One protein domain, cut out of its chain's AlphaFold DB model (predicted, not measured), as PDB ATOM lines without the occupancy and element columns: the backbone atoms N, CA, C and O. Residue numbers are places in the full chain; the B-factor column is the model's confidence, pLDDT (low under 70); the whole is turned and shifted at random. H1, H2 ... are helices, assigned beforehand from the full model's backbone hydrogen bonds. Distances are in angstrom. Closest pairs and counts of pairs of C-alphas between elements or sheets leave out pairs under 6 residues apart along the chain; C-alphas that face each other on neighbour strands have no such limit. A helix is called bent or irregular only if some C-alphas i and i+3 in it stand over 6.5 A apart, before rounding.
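What this domain is: This is residues 86 to 220 of the 233 residues of an uncharacterized protein of Babesia microti (strain RI) (UniProt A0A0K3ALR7). One long helix, H3, forms the spine of a rod, with the pair H1 and H2 packed on its first half and the pair H4 and H5 packed on its second half. The helices run up and down as a bundle, each against the one before it. The printed part has 135 residues with five named helices, H1 to H5 in chain order, and no named strand; the class is all helix. The whole is loose, with a radius of gyration of the C-alphas of 17.8 A and spans of 61 by 29 by 21 A.

Where its parts are: H3, residues 138 to 172, is the longest helix at 51.1 A, from C-alpha 138 at (208.275, 203.374, 97.643) to C-alpha 172 at (173.771, 166.491, 105.460). H1, residues 86 to 105, is 28.2 A long and begins at (203.786, 214.885, 98.652). H2, residues 111 to 132, measures 29.8 A, H4, residues 181 to 198, 25.6 A, and H5, residues 200 to 218, 24.7 A. H2 and H5 are irregular: C-alphas 116 and 119 are 7.1 A apart, C-alphas 201 and 204 7.9 A.

How they stand to each other: H3 is the hub, touching the other four. With residues 139 to 151 alone it touches H1, the same way at a shallow tilt of 19 degrees; the closest C-alphas, of Tyr 100 and Val 147, are 5.4 A apart. H2 and H3 form a hairpin, closest at C-alphas of Thr 132 and Val 140, 7.1 A. With residues 153 to 168 alone H3 touches H5, closest at C-alphas of Ala 161 and Val 210, 5.0 A. H3 and H4 form a hairpin, closest at C-alphas of Val 160 and Val 188, 6.5 A. H1 and H5 are only just apart, at 8.1 A. Every O i to N i+4 pair is within hydrogen-bond range in H1, H3 and H4, against 16 of 18 in H2 and 12 of 15 in H5.

The domain as a whole: The C-alphas farthest apart, of Glu 86 and Gly 174, are 61.4 A apart. The printed part has no cut and no long link. Residues 174 to 179 have pLDDT under 70.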
ATOM      1  N   GLU A  86     203.672 215.409  97.296       84.94
ATOM      2  CA  GLU A  86     203.786 214.885  98.652       84.94
ATOM      3  C   GLU A  86     202.412 214.728  99.314       84.94
ATOM      4  O   GLU A  86     202.083 213.652  99.805       84.94
ATOM      5  N   ALA A  87     201.551 215.748  99.223       87.56
ATOM      6  CA  ALA A  87     200.190 215.679  99.758       87.56
ATOM      7  C   ALA A  87     199.371 214.545  99.113       87.56
ATOM      8  O   ALA A  87     198.603 213.864  99.788       87.56
ATOM      9  N   ARG A  88     199.568 214.301  97.813       89.31
ATOM     10  CA  ARG A  88     198.922 213.192  97.100       89.31
ATOM     11  C   ARG A  88     199.444 211.824  97.549       89.31
ATOM     12  O   ARG A  88     198.657 210.888  97.656       89.31
ATOM     13  N   ASN A  89     200.746 211.690  97.790       91.94
ATOM     14  CA  ASN A  89     201.326 210.438  98.280       91.94
ATOM     15  C   ASN A  89     200.822 210.111  99.692       91.94
ATOM     16  O   ASN A  89     200.483 208.960  99.961       91.94
ATOM     17  N   ILE A  90     200.692 211.126 100.553       93.31
ATOM     18  CA  ILE A  90     200.084 210.987 101.884       93.31
ATOM     19  C   ILE A  90     198.631 210.508 101.758       93.31
ATOM     20  O   ILE A  90     198.269 209.509 102.375       93.31
ATOM     21  N   GLU A  91     197.825 211.132 100.891       94.38
ATOM     22  CA  GLU A  91     196.438 210.707 100.640       94.38
ATOM     23  C   GLU A  91     196.363 209.232 100.197       94.38
ATOM     24  O   GLU A  91     195.505 208.473 100.650       94.38
ATOM     25  N   PHE A  92     197.271 208.801  99.317       95.31
ATOM     26  CA  PHE A  92     197.333 207.412  98.867       95.31
ATOM     27  C   PHE A  92     197.693 206.440  99.985       95.31
ATOM     28  O   PHE A  92     197.038 205.402 100.104       95.31
ATOM     29  N   MET A  93     198.688 206.777 100.804       96.56
ATOM     30  CA  MET A  93     199.059 205.978 101.969       96.56
ATOM     31  C   MET A  93     197.884 205.815 102.928       96.56
ATOM     32  O   MET A  93     197.570 204.695 103.327       96.56
ATOM     33  N   GLU A  94     197.193 206.907 103.250       97.06
ATOM     34  CA  GLU A  94     196.038 206.879 104.145       97.06
ATOM     35  C   GLU A  94     194.903 206.021 103.586       97.06
ATOM     36  O   GLU A  94     194.346 205.191 104.303       97.06
ATOM     37  N   GLN A  95     194.571 206.169 102.300       97.75
ATOM     38  CA  GLN A  95     193.500 205.388 101.677       97.75
ATOM     39  C   GLN A  95     193.830 203.892 101.618       97.75
ATOM     40  O   GLN A  95     192.956 203.064 101.882       97.75
ATOM     41  N   LEU A  96     195.080 203.537 101.301       98.19
ATOM     42  CA  LEU A  96     195.529 202.145 101.297       98.19
ATOM     43  C   LEU A  96     195.523 201.553 102.708       98.19
ATOM     44  O   LEU A  96     194.988 200.466 102.899       98.19
ATOM     45  N   GLN A  97     196.033 202.283 103.703       98.19
ATOM     46  CA  GLN A  97     196.026 201.844 105.099       98.19
ATOM     47  C   GLN A  97     194.599 201.671 105.632       98.19
ATOM     48  O   GLN A  97     194.312 200.714 106.348       98.19
ATOM     49  N   GLN A  98     193.686 202.578 105.284       98.31
ATOM     50  CA  GLN A  98     192.279 202.460 105.662       98.31
ATOM     51  C   GLN A  98     191.636 201.221 105.043       98.31
ATOM     52  O   GLN A  98     190.905 200.517 105.737       98.31
ATOM     53  N   LEU A  99     191.899 200.940 103.763       98.50
ATOM     54  CA  LEU A  99     191.391 199.734 103.113       98.50
ATOM     55  C   LEU A  99     191.979 198.475 103.759       98.50
ATOM     56  O   LEU A  99     191.215 197.591 104.134       98.50
ATOM     57  N   TYR A 100     193.299 198.444 103.963       98.38
ATOM     58  CA  TYR A 100     193.997 197.359 104.650       98.38
ATOM     59  C   TYR A 100     193.369 197.077 106.016       98.38
ATOM     60  O   TYR A 100     192.948 195.960 106.289       98.38
ATOM     61  N   ASN A 101     193.226 198.107 106.854       98.12
ATOM     62  CA  ASN A 101     192.671 197.960 108.195       98.12
ATOM     63  C   ASN A 101     191.215 197.505 108.165       98.12
ATOM     64  O   ASN A 101     190.830 196.693 108.996       98.12
ATOM     65  N   ARG A 102     190.395 198.004 107.231       97.69
ATOM     66  CA  ARG A 102     188.996 197.572 107.105       97.69
ATOM     67  C   ARG A 102     188.900 196.094 106.759       97.69
ATOM     68  O   ARG A 102     188.171 195.384 107.436       97.69
ATOM     69  N   VAL A 103     189.656 195.636 105.765       97.81
ATOM     70  CA  VAL A 103     189.652 194.226 105.355       97.81
ATOM     71  C   VAL A 103     190.251 193.351 106.455       97.81
ATOM     72  O   VAL A 103     189.661 192.346 106.825       97.81
ATOM     73  N   LEU A 104     191.370 193.760 107.055       97.38
ATOM     74  CA  LEU A 104     192.021 192.999 108.121       97.38
ATOM     75  C   LEU A 104     191.179 192.943 109.399       97.38
ATOM     76  O   LEU A 104     191.249 191.972 110.132       97.38
ATOM     77  N   THR A 105     190.398 193.966 109.729       96.50
ATOM     78  CA  THR A 105     189.553 193.926 110.938       96.50
ATOM     79  C   THR A 105     188.206 193.266 110.687       96.50
ATOM     80  O   THR A 105     187.598 192.795 111.646       96.50
ATOM     81  N   ALA A 106     187.772 193.173 109.429       96.44
ATOM     82  CA  ALA A 106     186.528 192.523 109.062       96.44
ATOM     83  C   ALA A 106     186.509 191.050 109.459       96.44
ATOM     84  O   ALA A 106     187.546 190.383 109.539       96.44
ATOM     85  N   ASP A 107     185.305 190.551 109.694       94.75
ATOM     86  CA  ASP A 107     185.118 189.166 110.055       94.75
ATOM     87  C   ASP A 107     185.009 188.288 108.809       94.75
ATOM     88  O   ASP A 107     184.032 188.363 108.072       94.75
ATOM     89  N   TRP A 108     186.051 187.504 108.545       95.19
ATOM     90  CA  TRP A 108     186.183 186.712 107.320       95.19
ATOM     91  C   TRP A 108     185.421 185.385 107.378       95.19
ATOM     92  O   TRP A 108     185.397 184.673 106.388       95.19
ATOM     93  N   HIS A 109     184.878 184.997 108.535       93.12
ATOM     94  CA  HIS A 109     184.049 183.790 108.645       93.12
ATOM     95  C   HIS A 109     182.548 184.094 108.512       93.12
ATOM     96  O   HIS A 109     181.745 183.184 108.314       93.12
ATOM     97  N   ASP A 110     182.152 185.367 108.625       93.31
ATOM     98  CA  ASP A 110     180.770 185.801 108.435       93.31
ATOM     99  C   ASP A 110     180.492 186.003 106.941       93.31
ATOM    100  O   ASP A 110     180.681 187.093 106.390       93.31
ATOM    101  N   GLN A 111     180.006 184.944 106.290       87.88
ATOM    102  CA  GLN A 111     179.677 184.945 104.863       87.88
ATOM    103  C   GLN A 111     178.674 186.042 104.471       87.88
ATOM    104  O   GLN A 111     178.738 186.566 103.359       87.88
ATOM    105  N   VAL A 112     177.751 186.435 105.361       91.00
ATOM    106  CA  VAL A 112     176.770 187.489 105.053       91.00
ATOM    107  C   VAL A 112     177.462 188.843 105.002       91.00
ATOM    108  O   VAL A 112     177.274 189.604 104.047       91.00
ATOM    109  N   SER A 113     178.283 189.142 106.008       91.44
ATOM    110  CA  SER A 113     179.091 190.361 106.030       91.44
ATOM    111  C   SER A 113     180.071 190.401 104.857       91.44
ATOM    112  O   SER A 113     180.200 191.435 104.194       91.44
ATOM    113  N   GLN A 114     180.715 189.279 104.539       90.94
ATOM    114  CA  GLN A 114     181.655 189.173 103.427       90.94
ATOM    115  C   GLN A 114     180.963 189.436 102.083       90.94
ATOM    116  O   GLN A 114     181.357 190.359 101.368       90.94
ATOM    117  N   ALA A 115     179.850 188.755 101.794       91.25
ATOM    118  CA  ALA A 115     179.089 188.942 100.556       91.25
ATOM    119  C   ALA A 115     178.615 190.393 100.348       91.25
ATOM    120  O   ALA A 115     178.571 190.889  99.220       91.25
ATOM    121  N   GLN A 116     178.277 191.106 101.427       93.75
ATOM    122  CA  GLN A 116     177.860 192.510 101.354       93.75
ATOM    123  C   GLN A 116     179.027 193.475 101.113       93.75
ATOM    124  O   GLN A 116     178.850 194.510 100.464       93.75
ATOM    125  N   ASN A 117     180.209 193.168 101.648       95.69
ATOM    126  CA  ASN A 117     181.315 194.115 101.708       95.69
ATOM    127  C   ASN A 117     182.404 193.889 100.650       95.69
ATOM    128  O   ASN A 117     183.014 194.871 100.214       95.69
ATOM    129  N   VAL A 118     182.627 192.652 100.189       95.00
ATOM    130  CA  VAL A 118     183.717 192.304  99.253       95.00
ATOM    131  C   VAL A 118     183.672 193.162  97.990       95.00
ATOM    132  O   VAL A 118     184.665 193.804  97.653       95.00
ATOM    133  N   MET A 119     182.499 193.323  97.370       95.31
ATOM    134  CA  MET A 119     182.341 194.147  96.158       95.31
ATOM    135  C   MET A 119     182.719 195.624  96.383       95.31
ATOM    136  O   MET A 119     183.252 196.299  95.495       95.31
ATOM    137  N   ILE A 120     182.458 196.155  97.582       97.50
ATOM    138  CA  ILE A 120     182.812 197.532  97.952       97.50
ATOM    139  C   ILE A 120     184.332 197.655  98.092       97.50
ATOM    140  O   ILE A 120     184.929 198.626  97.604       97.50
ATOM    141  N   TRP A 121     184.958 196.680  98.750       98.00
ATOM    142  CA  TRP A 121     186.398 196.636  98.975       98.00
ATOM    143  C   TRP A 121     187.174 196.432  97.675       98.00
ATOM    144  O   TRP A 121     188.109 197.187  97.415       98.00
ATOM    145  N   GLU A 122     186.740 195.521  96.807       97.50
ATOM    146  CA  GLU A 122     187.303 195.310  95.471       97.50
ATOM    147  C   GLU A 122     187.226 196.567  94.612       97.50
ATOM    148  O   GLU A 122     188.209 196.981  93.992       97.50
ATOM    149  N   GLY A 123     186.073 197.241  94.617       98.00
ATOM    150  CA  GLY A 123     185.917 198.507  93.915       98.00
ATOM    151  C   GLY A 123     186.894 199.571  94.427       98.00
ATOM    152  O   GLY A 123     187.434 200.353  93.639       98.00
ATOM    153  N   ALA A 124     187.141 199.617  95.740       97.62
ATOM    154  CA  ALA A 124     188.137 200.506  96.332       97.62
ATOM    155  C   ALA A 124     189.567 200.111  95.936       97.62
ATOM    156  O   ALA A 124     190.320 200.978  95.485       97.62
ATOM    157  N   LEU A 125     189.908 198.823  96.022       97.81
ATOM    158  CA  LEU A 125     191.202 198.276  95.624       97.81
ATOM    159  C   LEU A 125     191.506 198.588  94.159       97.81
ATOM    160  O   LEU A 125     192.568 199.123  93.854       97.81
ATOM    161  N   TYR A 126     190.557 198.340  93.257       97.69
ATOM    162  CA  TYR A 126     190.702 198.616  91.831       97.69
ATOM    163  C   TYR A 126     191.000 200.097  91.563       97.69
ATOM    164  O   TYR A 126     191.928 200.436  90.818       97.69
ATOM    165  N   ARG A 127     190.248 201.006  92.202       96.88
ATOM    166  CA  ARG A 127     190.477 202.454  92.071       96.88
ATOM    167  C   ARG A 127     191.839 202.865  92.617       96.88
ATOM    168  O   ARG A 127     192.511 203.678  91.980       96.88
ATOM    169  N   LEU A 128     192.237 202.335  93.774       96.19
ATOM    170  CA  LEU A 128     193.520 202.649  94.395       96.19
ATOM    171  C   LEU A 128     194.669 202.117  93.551       96.19
ATOM    172  O   LEU A 128     195.465 202.926  93.095       96.19
ATOM    173  N   LYS A 129     194.670 200.828  93.203       96.44
ATOM    174  CA  LYS A 129     195.658 200.193  92.320       96.44
ATOM    175  C   LYS A 129     195.867 200.980  91.026       96.44
ATOM    176  O   LYS A 129     197.001 201.229  90.628       96.44
ATOM    177  N   ARG A 130     194.787 201.445  90.386       95.25
ATOM    178  CA  ARG A 130     194.877 202.272  89.171       95.25
ATOM    179  C   ARG A 130     195.504 203.649  89.421       95.25
ATOM    180  O   ARG A 130     196.200 204.164  88.550       95.25
ATOM    181  N   ARG A 131     195.229 204.277  90.569       92.38
ATOM    182  CA  ARG A 131     195.734 205.617  90.926       92.38
ATOM    183  C   ARG A 131     197.166 205.594  91.466       92.38
ATOM    184  O   ARG A 131     197.875 206.580  91.263       92.38
ATOM    185  N   THR A 132     197.554 204.518  92.147       91.81
ATOM    186  CA  THR A 132     198.836 204.370  92.846       91.81
ATOM    187  C   THR A 132     199.853 203.549  92.067       91.81
ATOM    188  O   THR A 132     201.039 203.740  92.284       91.81
ATOM    189  N   GLY A 133     199.439 202.707  91.114       84.06
ATOM    190  CA  GLY A 133     200.352 201.822  90.380       84.06
ATOM    191  C   GLY A 133     201.476 202.542  89.626       84.06
ATOM    192  O   GLY A 133     202.554 201.985  89.470       84.06
ATOM    193  N   SER A 134     201.269 203.796  89.215       85.56
ATOM    194  CA  SER A 134     202.296 204.641  88.585       85.56
ATOM    195  C   SER A 134     202.968 205.636  89.541       85.56
ATOM    196  O   SER A 134     203.728 206.497  89.098       85.56
ATOM    197  N   CYS A 135     202.681 205.563  90.843       88.19
ATOM    198  CA  CYS A 135     203.315 206.408  91.849       88.19
ATOM    199  C   CYS A 135     204.762 205.935  92.086       88.19
ATOM    200  O   CYS A 135     204.964 204.752  92.359       88.19
ATOM    201  N   PRO A 136     205.773 206.816  92.005       88.00
ATOM    202  CA  PRO A 136     207.167 206.434  92.239       88.00
ATOM    203  C   PRO A 136     207.511 206.264  93.728       88.00
ATOM    204  O   PRO A 136     208.617 205.840  94.048       88.00
ATOM    205  N   ASP A 137     206.603 206.626  94.640       93.62
ATOM    206  CA  ASP A 137     206.846 206.556  96.078       93.62
ATOM    207  C   ASP A 137     206.899 205.106  96.573       93.62
ATOM    208  O   ASP A 137     205.939 204.344  96.435       93.62
ATOM    209  N   LEU A 138     208.031 204.735  97.175       94.19
ATOM    210  CA  LEU A 138     208.275 203.374  97.643       94.19
ATOM    211  C   LEU A 138     207.300 202.954  98.750       94.19
ATOM    212  O   LEU A 138     206.858 201.809  98.758       94.19
ATOM    213  N   HIS A 139     206.937 203.853  99.668       94.69
ATOM    214  CA  HIS A 139     206.043 203.514 100.776       94.69
ATOM    215  C   HIS A 139     204.634 203.219 100.264       94.69
ATOM    216  O   HIS A 139     204.029 202.228 100.678       94.69
ATOM    217  N   VAL A 140     204.147 204.021  99.308       95.88
ATOM    218  CA  VAL A 140     202.853 203.789  98.643       95.88
ATOM    219  C   VAL A 140     202.838 202.433  97.943       95.88
ATOM    220  O   VAL A 140     201.866 201.689  98.073       95.88
ATOM    221  N   GLN A 141     203.912 202.084  97.231       96.00
ATOM    222  CA  GLN A 141     204.015 200.800  96.534       96.00
ATOM    223  C   GLN A 141     204.086 199.613  97.501       96.00
ATOM    224  O   GLN A 141     203.402 198.613  97.295       96.00
ATOM    225  N   LEU A 142     204.846 199.734  98.593       96.38
ATOM    226  CA  LEU A 142     204.910 198.709  99.637       96.38
ATOM    227  C   LEU A 142     203.545 198.495 100.298       96.38
ATOM    228  O   LEU A 142     203.122 197.355 100.481       96.38
ATOM    229  N   MET A 143     202.828 199.574 100.617       97.50
ATOM    230  CA  MET A 143     201.488 199.471 101.189       97.50
ATOM    231  C   MET A 143     200.495 198.857 100.197       97.50
ATOM    232  O   MET A 143     199.691 198.013 100.580       97.50
ATOM    233  N   LEU A 144     200.569 199.226  98.913       97.50
ATOM    234  CA  LEU A 144     199.753 198.604  97.870       97.50
ATOM    235  C   LEU A 144     200.020 197.097  97.785       97.50
ATOM    236  O   LEU A 144     199.066 196.330  97.713       97.50
ATOM    237  N   SER A 145     201.287 196.676  97.835       97.00
ATOM    238  CA  SER A 145     201.657 195.258  97.840       97.00
ATOM    239  C   SER A 145     201.047 194.517  99.028       97.00
ATOM    240  O   SER A 145     200.472 193.452  98.837       97.00
ATOM    241  N   LYS A 146     201.101 195.099 100.234       97.38
ATOM    242  CA  LYS A 146     200.480 194.511 101.434       97.38
ATOM    243  C   LYS A 146     198.967 194.383 101.313       97.38
ATOM    244  O   LYS A 146     198.399 193.385 101.733       97.38
ATOM    245  N   VAL A 147     198.303 195.389 100.742       98.12
ATOM    246  CA  VAL A 147     196.859 195.314 100.491       98.12
ATOM    247  C   VAL A 147     196.549 194.203  99.493       98.12
ATOM    248  O   VAL A 147     195.623 193.444  99.727       98.12
ATOM    249  N   LEU A 148     197.302 194.091  98.396       97.94
ATOM    250  CA  LEU A 148     197.080 193.033  97.407       97.94
ATOM    251  C   LEU A 148     197.259 191.644  98.026       97.94
ATOM    252  O   LEU A 148     196.373 190.810  97.891       97.94
ATOM    253  N   GLU A 149     198.340 191.449  98.776       98.06
ATOM    254  CA  GLU A 149     198.595 190.208  99.507       98.06
ATOM    255  C   GLU A 149     197.461 189.877 100.486       98.06
ATOM    256  O   GLU A 149     196.988 188.747 100.512       98.06
ATOM    257  N   LEU A 150     196.960 190.861 101.246       98.19
ATOM    258  CA  LEU A 150     195.838 190.660 102.165       98.19
ATOM    259  C   LEU A 150     194.583 190.141 101.446       98.19
ATOM    260  O   LEU A 150     193.917 189.245 101.961       98.19
ATOM    261  N   PHE A 151     194.257 190.697 100.276       98.19
ATOM    262  CA  PHE A 151     193.127 190.223  99.471       98.19
ATOM    263  C   PHE A 151     193.378 188.813  98.932       98.19
ATOM    264  O   PHE A 151     192.494 187.970  99.042       98.19
ATOM    265  N   ASP A 152     194.578 188.531  98.421       97.81
ATOM    266  CA  ASP A 152     194.933 187.199  97.920       97.81
ATOM    267  C   ASP A 152     194.794 186.126  99.014       97.81
ATOM    268  O   ASP A 152     194.330 185.017  98.744       97.81
ATOM    269  N   VAL A 153     195.173 186.447 100.256       97.94
ATOM    270  CA  VAL A 153     195.017 185.547 101.409       97.94
ATOM    271  C   VAL A 153     193.554 185.394 101.805       97.94
ATOM    272  O   VAL A 153     193.120 184.276 102.072       97.94
ATOM    273  N   MET A 154     192.796 186.493 101.839       97.44
ATOM    274  CA  MET A 154     191.366 186.471 102.150       97.44
ATOM    275  C   MET A 154     190.606 185.568 101.173       97.44
ATOM    276  O   MET A 154     189.868 184.702 101.629       97.44
ATOM    277  N   TYR A 155     190.840 185.705  99.863       97.19
ATOM    278  CA  TYR A 155     190.189 184.865  98.853       97.19
ATOM    279  C   TYR A 155     190.569 183.394  98.987       97.19
ATOM    280  O   TYR A 155     189.702 182.534  98.977       97.19
ATOM    281  N   GLN A 156     191.854 183.088  99.187       97.62
ATOM    282  CA  GLN A 156     192.268 181.697  99.382       97.62
ATOM    283  C   GLN A 156     191.669 181.084 100.655       97.62
ATOM    284  O   GLN A 156     191.360 179.896 100.679       97.62
ATOM    285  N   ALA A 157     191.529 181.865 101.730       97.00
ATOM    286  CA  ALA A 157     190.887 181.402 102.954       97.00
ATOM    287  C   ALA A 157     189.374 181.195 102.763       97.00
ATOM    288  O   ALA A 157     188.839 180.206 103.261       97.00
ATOM    289  N   GLU A 158     188.712 182.097 102.036       95.69
ATOM    290  CA  GLU A 158     187.298 182.001 101.656       95.69
ATOM    291  C   GLU A 158     187.040 180.759 100.803       95.69
ATOM    292  O   GLU A 158     186.222 179.937 101.195       95.69
ATOM    293  N   ASP A 159     187.809 180.538  99.734       96.00
ATOM    294  CA  ASP A 159     187.666 179.370  98.853       96.00
ATOM    295  C   ASP A 159     187.750 178.044  99.630       96.00
ATOM    296  O   ASP A 159     186.977 177.111  99.401       96.00
ATOM    297  N   VAL A 160     188.687 177.945 100.583       96.19
ATOM    298  CA  VAL A 160     188.828 176.742 101.418       96.19
ATOM    299  C   VAL A 160     187.648 176.597 102.377       96.19
ATOM    300  O   VAL A 160     187.152 175.485 102.560       96.19
ATOM    301  N   ALA A 161     187.195 177.689 102.998       95.31
ATOM    302  CA  ALA A 161     186.038 177.661 103.886       95.31
ATOM    303  C   ALA A 161     184.749 177.302 103.128       95.31
ATOM    304  O   ALA A 161     183.988 176.460 103.599       95.31
ATOM    305  N   ASP A 162     184.542 177.853 101.935       94.38
ATOM    306  CA  ASP A 162     183.404 177.556 101.066       94.38
ATOM    307  C   ASP A 162     183.393 176.095 100.623       94.38
ATOM    308  O   ASP A 162     182.351 175.443 100.702       94.38
ATOM    309  N   HIS A 163     184.551 175.533 100.253       93.75
ATOM    310  CA  HIS A 163     184.657 174.102  99.952       93.75
ATOM    311  C   HIS A 163     184.264 173.241 101.161       93.75
ATOM    312  O   HIS A 163     183.526 172.266 101.039       93.75
ATOM    313  N   VAL A 164     184.679 173.638 102.365       92.81
ATOM    314  CA  VAL A 164     184.277 172.977 103.614       92.81
ATOM    315  C   VAL A 164     182.767 173.109 103.858       92.81
ATOM    316  O   VAL A 164     182.107 172.120 104.177       92.81
ATOM    317  N   TYR A 165     182.168 174.282 103.668       91.62
ATOM    318  CA  TYR A 165     180.718 174.432 103.801       91.62
ATOM    319  C   TYR A 165     179.950 173.603 102.766       91.62
ATOM    320  O   TYR A 165     178.937 172.994 103.112       91.62
ATOM    321  N   GLN A 166     180.464 173.487 101.541       90.25
ATOM    322  CA  GLN A 166     179.893 172.621 100.516       90.25
ATOM    323  C   GLN A 166     179.937 171.143 100.933       90.25
ATOM    324  O   GLN A 166     178.909 170.470 100.882       90.25
ATOM    325  N   LEU A 167     181.078 170.644 101.422       88.75
ATOM    326  CA  LEU A 167     181.186 169.277 101.957       88.75
ATOM    327  C   LEU A 167     180.200 169.039 103.112       88.75
ATOM    328  O   LEU A 167     179.561 167.994 103.198       88.75
ATOM    329  N   SER A 168     180.052 170.036 103.984       86.88
ATOM    330  CA  SER A 168     179.138 170.023 105.128       86.88
ATOM    331  C   SER A 168     177.661 169.910 104.719       86.88
ATOM    332  O   SER A 168     176.862 169.297 105.431       86.88
ATOM    333  N   GLU A 169     177.284 170.515 103.592       86.38
ATOM    334  CA  GLU A 169     175.944 170.420 103.000       86.38
ATOM    335  C   GLU A 169     175.713 169.070 102.312       86.38
ATOM    336  O   GLU A 169     174.644 168.480 102.467       86.38
ATOM    337  N   GLU A 170     176.707 168.551 101.587       84.06
ATOM    338  CA  GLU A 170     176.613 167.249 100.915       84.06
ATOM    339  C   GLU A 170     176.499 166.090 101.917       84.06
ATOM    340  O   GLU A 170     175.664 165.200 101.731       84.06
ATOM    341  N   LEU A 171     177.249 166.144 103.027       80.75
ATOM    342  CA  LEU A 171     177.142 165.182 104.131       80.75
ATOM    343  C   LEU A 171     175.719 165.171 104.719       80.75
ATOM    344  O   LEU A 171     175.122 164.116 104.917       80.75
ATOM    345  N   ASN A 172     175.134 166.353 104.936       77.50
ATOM    346  CA  ASN A 172     173.771 166.491 105.460       77.50
ATOM    347  C   ASN A 172     172.697 165.905 104.529       77.50
ATOM    348  O   ASN A 172     171.616 165.536 104.989       77.50
ATOM    349  N   ARG A 173     172.962 165.856 103.219       78.31
ATOM    350  CA  ARG A 173     172.020 165.353 102.208       78.31
ATOM    351  C   ARG A 173     172.136 163.845 101.977       78.31
ATOM    352  O   ARG A 173     171.362 163.319 101.180       78.31
ATOM    353  N   GLY A 174     173.057 163.157 102.664       66.88
ATOM    354  CA  GLY A 174     173.324 161.729 102.460       66.88
ATOM    355  C   GLY A 174     173.860 161.433 101.056       66.88
ATOM    356  O   GLY A 174     173.465 160.448 100.436       66.88
ATOM    357  N   SER A 175     174.663 162.356 100.515       63.22
ATOM    358  CA  SER A 175     175.169 162.332  99.139       63.22
ATOM    359  C   SER A 175     176.257 161.268  98.912       63.22
ATOM    360  O   SER A 175     176.884 160.779  99.843       63.22
ATOM    361  N   ILE A 176     176.517 160.961  97.634       54.59
ATOM    362  CA  ILE A 176     177.374 159.890  97.065       54.59
ATOM    363  C   ILE A 176     178.873 160.021  97.442       54.59
ATOM    364  O   ILE A 176     179.705 159.224  97.020       54.59
ATOM    365  N   LEU A 177     179.242 161.031  98.230       60.31
ATOM    366  CA  LEU A 177     180.629 161.351  98.559       60.31
ATOM    367  C   LEU A 177     181.186 160.582  99.762       60.31
ATOM    368  O   LEU A 177     182.361 160.775 100.050       60.31
ATOM    369  N   ASP A 178     180.422 159.718 100.439       63.25
ATOM    370  CA  ASP A 178     180.901 158.988 101.632       63.25
ATOM    371  C   ASP A 178     182.269 158.313 101.422       63.25
ATOM    372  O   ASP A 178     183.145 158.405 102.283       63.25
ATOM    373  N   ASP A 179     182.513 157.762 100.230       66.94
ATOM    374  CA  ASP A 179     183.777 157.098  99.893       66.94
ATOM    375  C   ASP A 179     184.936 158.073  99.569       66.94
ATOM    376  O   ASP A 179     186.092 157.661  99.524       66.94
ATOM    377  N   GLN A 180     184.654 159.362  99.339       79.44
ATOM    378  CA  GLN A 180     185.613 160.399  98.907       79.44
ATOM    379  C   GLN A 180     185.753 161.574  99.889       79.44
ATOM    380  O   GLN A 180     186.618 162.436  99.712       79.44
ATOM    381  N   ILE A 181     184.929 161.638 100.939       81.44
ATOM    382  CA  ILE A 181     184.974 162.716 101.939       81.44
ATOM    383  C   ILE A 181     186.352 162.807 102.587       81.44
ATOM    384  O   ILE A 181     186.852 163.912 102.797       81.44
ATOM    385  N   GLN A 182     186.988 161.668 102.865       83.12
ATOM    386  CA  GLN A 182     188.310 161.658 103.483       83.12
ATOM    387  C   GLN A 182     189.364 162.326 102.585       83.12
ATOM    388  O   GLN A 182     190.118 163.165 103.074       83.12
ATOM    389  N   ASP A 183     189.348 162.058 101.275       89.06
ATOM    390  CA  ASP A 183     190.265 162.683 100.312       89.06
ATOM    391  C   ASP A 183     190.063 164.203 100.252       89.06
ATOM    392  O   ASP A 183     191.022 164.981 100.236       89.06
ATOM    393  N   HIS A 184     188.805 164.654 100.267       89.56
ATOM    394  CA  HIS A 184     188.486 166.078 100.306       89.56
ATOM    395  C   HIS A 184     188.929 166.739 101.615       89.56
ATOM    396  O   HIS A 184     189.455 167.854 101.586       89.56
ATOM    397  N   MET A 185     188.758 166.066 102.754       87.56
ATOM    398  CA  MET A 185     189.216 166.564 104.051       87.56
ATOM    399  C   MET A 185     190.742 166.651 104.117       87.56
ATOM    400  O   MET A 185     191.276 167.647 104.611       87.56
ATOM    401  N   ASP A 186     191.449 165.664 103.572       90.75
ATOM    402  CA  ASP A 186     192.908 165.676 103.498       90.75
ATOM    403  C   ASP A 186     193.408 166.811 102.589       90.75
ATOM    404  O   ASP A 186     194.356 167.518 102.949       90.75
ATOM    405  N   ALA A 187     192.726 167.073 101.468       92.81
ATOM    406  CA  ALA A 187     193.020 168.208 100.592       92.81
ATOM    407  C   ALA A 187     192.793 169.565 101.287       92.81
ATOM    408  O   ALA A 187     193.651 170.449 101.210       92.81
ATOM    409  N   VAL A 188     191.687 169.725 102.025       94.31
ATOM    410  CA  VAL A 188     191.410 170.923 102.840       94.31
ATOM    411  C   VAL A 188     192.509 171.136 103.878       94.31
ATOM    412  O   VAL A 188     193.025 172.245 104.017       94.31
ATOM    413  N   LEU A 189     192.897 170.083 104.603       94.12
ATOM    414  CA  LEU A 189     193.942 170.165 105.623       94.12
ATOM    415  C   LEU A 189     195.305 170.499 105.011       94.12
ATOM    416  O   LEU A 189     196.056 171.290 105.585       94.12
ATOM    417  N   ALA A 190     195.632 169.931 103.851       95.69
ATOM    418  CA  ALA A 190     196.849 170.264 103.123       95.69
ATOM    419  C   ALA A 190     196.873 171.750 102.736       95.69
ATOM    420  O   ALA A 190     197.866 172.431 103.004       95.69
ATOM    421  N   GLN A 191     195.766 172.270 102.196       96.69
ATOM    422  CA  GLN A 191     195.659 173.671 101.798       96.69
ATOM    423  C   GLN A 191     195.689 174.622 103.002       96.69
ATOM    424  O   GLN A 191     196.404 175.621 102.980       96.69
ATOM    425  N   TYR A 192     195.000 174.291 104.096       96.62
ATOM    426  CA  TYR A 192     195.068 175.051 105.345       96.62
ATOM    427  C   TYR A 192     196.506 175.141 105.878       96.62
ATOM    428  O   TYR A 192     197.005 176.226 106.177       96.62
ATOM    429  N   ASN A 193     197.209 174.006 105.944       96.25
ATOM    430  CA  ASN A 193     198.603 173.966 106.388       96.25
ATOM    431  C   ASN A 193     199.540 174.729 105.442       96.25
ATOM    432  O   ASN A 193     200.521 175.318 105.898       96.25
ATOM    433  N   TYR A 194     199.258 174.717 104.137       97.50
ATOM    434  CA  TYR A 194     199.972 175.527 103.156       97.50
ATOM    435  C   TYR A 194     199.778 177.023 103.432       97.50
ATOM    436  O   TYR A 194     200.768 177.738 103.574       97.50
ATOM    437  N   LEU A 195     198.537 177.488 103.605       96.81
ATOM    438  CA  LEU A 195     198.243 178.895 103.897       96.81
ATOM    439  C   LEU A 195     198.916 179.369 105.188       96.81
ATOM    440  O   LEU A 195     199.550 180.421 105.193       96.81
ATOM    441  N   MET A 196     198.870 178.564 106.252       96.56
ATOM    442  CA  MET A 196     199.514 178.888 107.532       96.56
ATOM    443  C   MET A 196     201.039 179.030 107.425       96.56
ATOM    444  O   MET A 196     201.637 179.802 108.172       96.56
ATOM    445  N   LYS A 197     201.683 178.295 106.508       96.94
ATOM    446  CA  LYS A 197     203.131 178.393 106.259       96.94
ATOM    447  C   LYS A 197     203.488 179.568 105.357       96.94
ATOM    448  O   LYS A 197     204.493 180.228 105.603       96.94
ATOM    449  N   THR A 198     202.696 179.796 104.314       97.12
ATOM    450  CA  THR A 198     202.944 180.843 103.316       97.12
ATOM    451  C   THR A 198     202.658 182.233 103.879       97.12
ATOM    452  O   THR A 198     203.365 183.183 103.554       97.12
ATOM    453  N   TYR A 199     201.667 182.344 104.767       97.38
ATOM    454  CA  TYR A 199     201.138 183.613 105.258       97.38
ATOM    455  C   TYR A 199     201.071 183.668 106.796       97.38
ATOM    456  O   TYR A 199     199.988 183.811 107.373       97.38
ATOM    457  N   PRO A 200     202.221 183.572 107.492       96.94
ATOM    458  CA  PRO A 200     202.254 183.516 108.954       96.94
ATOM    459  C   PRO A 200     201.696 184.785 109.616       96.94
ATOM    460  O   PRO A 200     201.083 184.704 110.679       96.94
ATOM    461  N   ASP A 201     201.832 185.945 108.971       96.06
ATOM    462  CA  ASP A 201     201.343 187.227 109.493       96.06
ATOM    463  C   ASP A 201     199.807 187.288 109.578       96.06
ATOM    464  O   ASP A 201     199.252 188.011 110.408       96.06
ATOM    465  N   TYR A 202     199.108 186.484 108.770       97.44
ATOM    466  CA  TYR A 202     197.647 186.376 108.767       97.44
ATOM    467  C   TYR A 202     197.151 185.068 109.396       97.44
ATOM    468  O   TYR A 202     195.971 184.740 109.277       97.44
ATOM    469  N   ALA A 203     198.019 184.333 110.101       95.94
ATOM    470  CA  ALA A 203     197.705 183.025 110.678       95.94
ATOM    471  C   ALA A 203     196.430 183.041 111.534       95.94
ATOM    472  O   ALA A 203     195.599 182.145 111.417       95.94
ATOM    473  N   LEU A 204     196.231 184.086 112.344       96.31
ATOM    474  CA  LEU A 204     195.022 184.220 113.158       96.31
ATOM    475  C   LEU A 204     193.759 184.298 112.293       96.31
ATOM    476  O   LEU A 204     192.767 183.656 112.616       96.31
ATOM    477  N   LYS A 205     193.798 185.051 111.188       96.69
ATOM    478  CA  LYS A 205     192.654 185.195 110.283       96.69
ATOM    479  C   LYS A 205     192.341 183.912 109.539       96.69
ATOM    480  O   LYS A 205     191.189 183.491 109.510       96.69
ATOM    481  N   ILE A 206     193.376 183.262 109.019       97.50
ATOM    482  CA  ILE A 206     193.257 181.960 108.362       97.50
ATOM    483  C   ILE A 206     192.667 180.938 109.343       97.50
ATOM    484  O   ILE A 206     191.727 180.224 109.003       97.50
ATOM    485  N   GLN A 207     193.155 180.912 110.585       95.81
ATOM    486  CA  GLN A 207     192.640 180.037 111.634       95.81
ATOM    487  C   GLN A 207     191.179 180.341 111.984       95.81
ATOM    488  O   GLN A 207     190.399 179.407 112.150       95.81
ATOM    489  N   THR A 208     190.785 181.611 112.102       95.06
ATOM    490  CA  THR A 208     189.390 181.956 112.404       95.06
ATOM    491  C   THR A 208     188.452 181.602 111.260       95.06
ATOM    492  O   THR A 208     187.388 181.071 111.528       95.06
ATOM    493  N   THR A 209     188.838 181.819 110.004       96.06
ATOM    494  CA  THR A 209     187.979 181.521 108.848       96.06
ATOM    495  C   THR A 209     187.930 180.027 108.562       96.06
ATOM    496  O   THR A 209     186.899 179.374 108.720       96.06
ATOM    497  N   VAL A 210     189.076 179.451 108.203       95.81
ATOM    498  CA  VAL A 210     189.159 178.058 107.762       95.81
ATOM    499  C   VAL A 210     189.034 177.105 108.947       95.81
ATOM    500  O   VAL A 210     188.355 176.086 108.861       95.81
ATOM    501  N   GLY A 211     189.647 177.433 110.088       91.81
ATOM    502  CA  GLY A 211     189.584 176.581 111.276       91.81
ATOM    503  C   GLY A 211     188.172 176.466 111.854       91.81
ATOM    504  O   GLY A 211     187.784 175.371 112.265       91.81
ATOM    505  N   GLN A 212     187.375 177.541 111.838       91.00
ATOM    506  CA  GLN A 212     185.965 177.460 112.235       91.00
ATOM    507  C   GLN A 212     185.130 176.667 111.229       91.00
ATOM    508  O   GLN A 212     184.323 175.836 111.648       91.00
ATOM    509  N   ALA A 213     185.359 176.848 109.924       92.81
ATOM    510  CA  ALA A 213     184.703 176.033 108.907       92.81
ATOM    511  C   ALA A 213     184.996 174.537 109.140       92.81
ATOM    512  O   ALA A 213     184.069 173.730 109.231       92.81
ATOM    513  N   ILE A 214     186.264 174.155 109.339       91.56
ATOM    514  CA  ILE A 214     186.661 172.761 109.615       91.56
ATOM    515  C   ILE A 214     186.003 172.245 110.903       91.56
ATOM    516  O   ILE A 214     185.537 171.103 110.957       91.56
ATOM    517  N   ALA A 215     185.943 173.074 111.949       89.75
ATOM    518  CA  ALA A 215     185.272 172.715 113.195       89.75
ATOM    519  C   ALA A 215     183.774 172.432 112.984       89.75
ATOM    520  O   ALA A 215     183.243 171.519 113.616       89.75
ATOM    521  N   SER A 216     183.116 173.153 112.068       87.44
ATOM    522  CA  SER A 216     181.696 172.958 111.761       87.44
ATOM    523  C   SER A 216     181.394 171.586 111.145       87.44
ATOM    524  O   SER A 216     180.401 170.967 111.516       87.44
ATOM    525  N   ILE A 217     182.265 171.056 110.273       82.88
ATOM    526  CA  ILE A 217     182.112 169.690 109.738       82.88
ATOM    527  C   ILE A 217     182.296 168.659 110.848       82.88
ATOM    528  O   ILE A 217     181.504 167.727 110.958       82.88
ATOM    529  N   ARG A 218     183.320 168.816 111.698       78.06
ATOM    530  CA  ARG A 218     183.605 167.844 112.771       78.06
ATOM    531  C   ARG A 218     182.419 167.637 113.708       78.06
ATOM    532  O   ARG A 218     182.210 166.525 114.174       78.06
ATOM    533  N   GLN A 219     181.647 168.688 113.971       77.56
ATOM    534  CA  GLN A 219     180.452 168.614 114.817       77.56
ATOM    535  C   GLN A 219     179.303 167.810 114.190       77.56
ATOM    536  O   GLN A 219     178.403 167.392 114.910       77.56
ATOM    537  N   LYS A 220     179.323 167.595 112.870       70.56
ATOM    538  CA  LYS A 220     178.282 166.863 112.136       70.56
ATOM    539  C   LYS A 220     178.570 165.371 111.986       70.56
ATOM    540  O   LYS A 220     177.681 164.634 111.572       70.56
TER     541      LYS A 220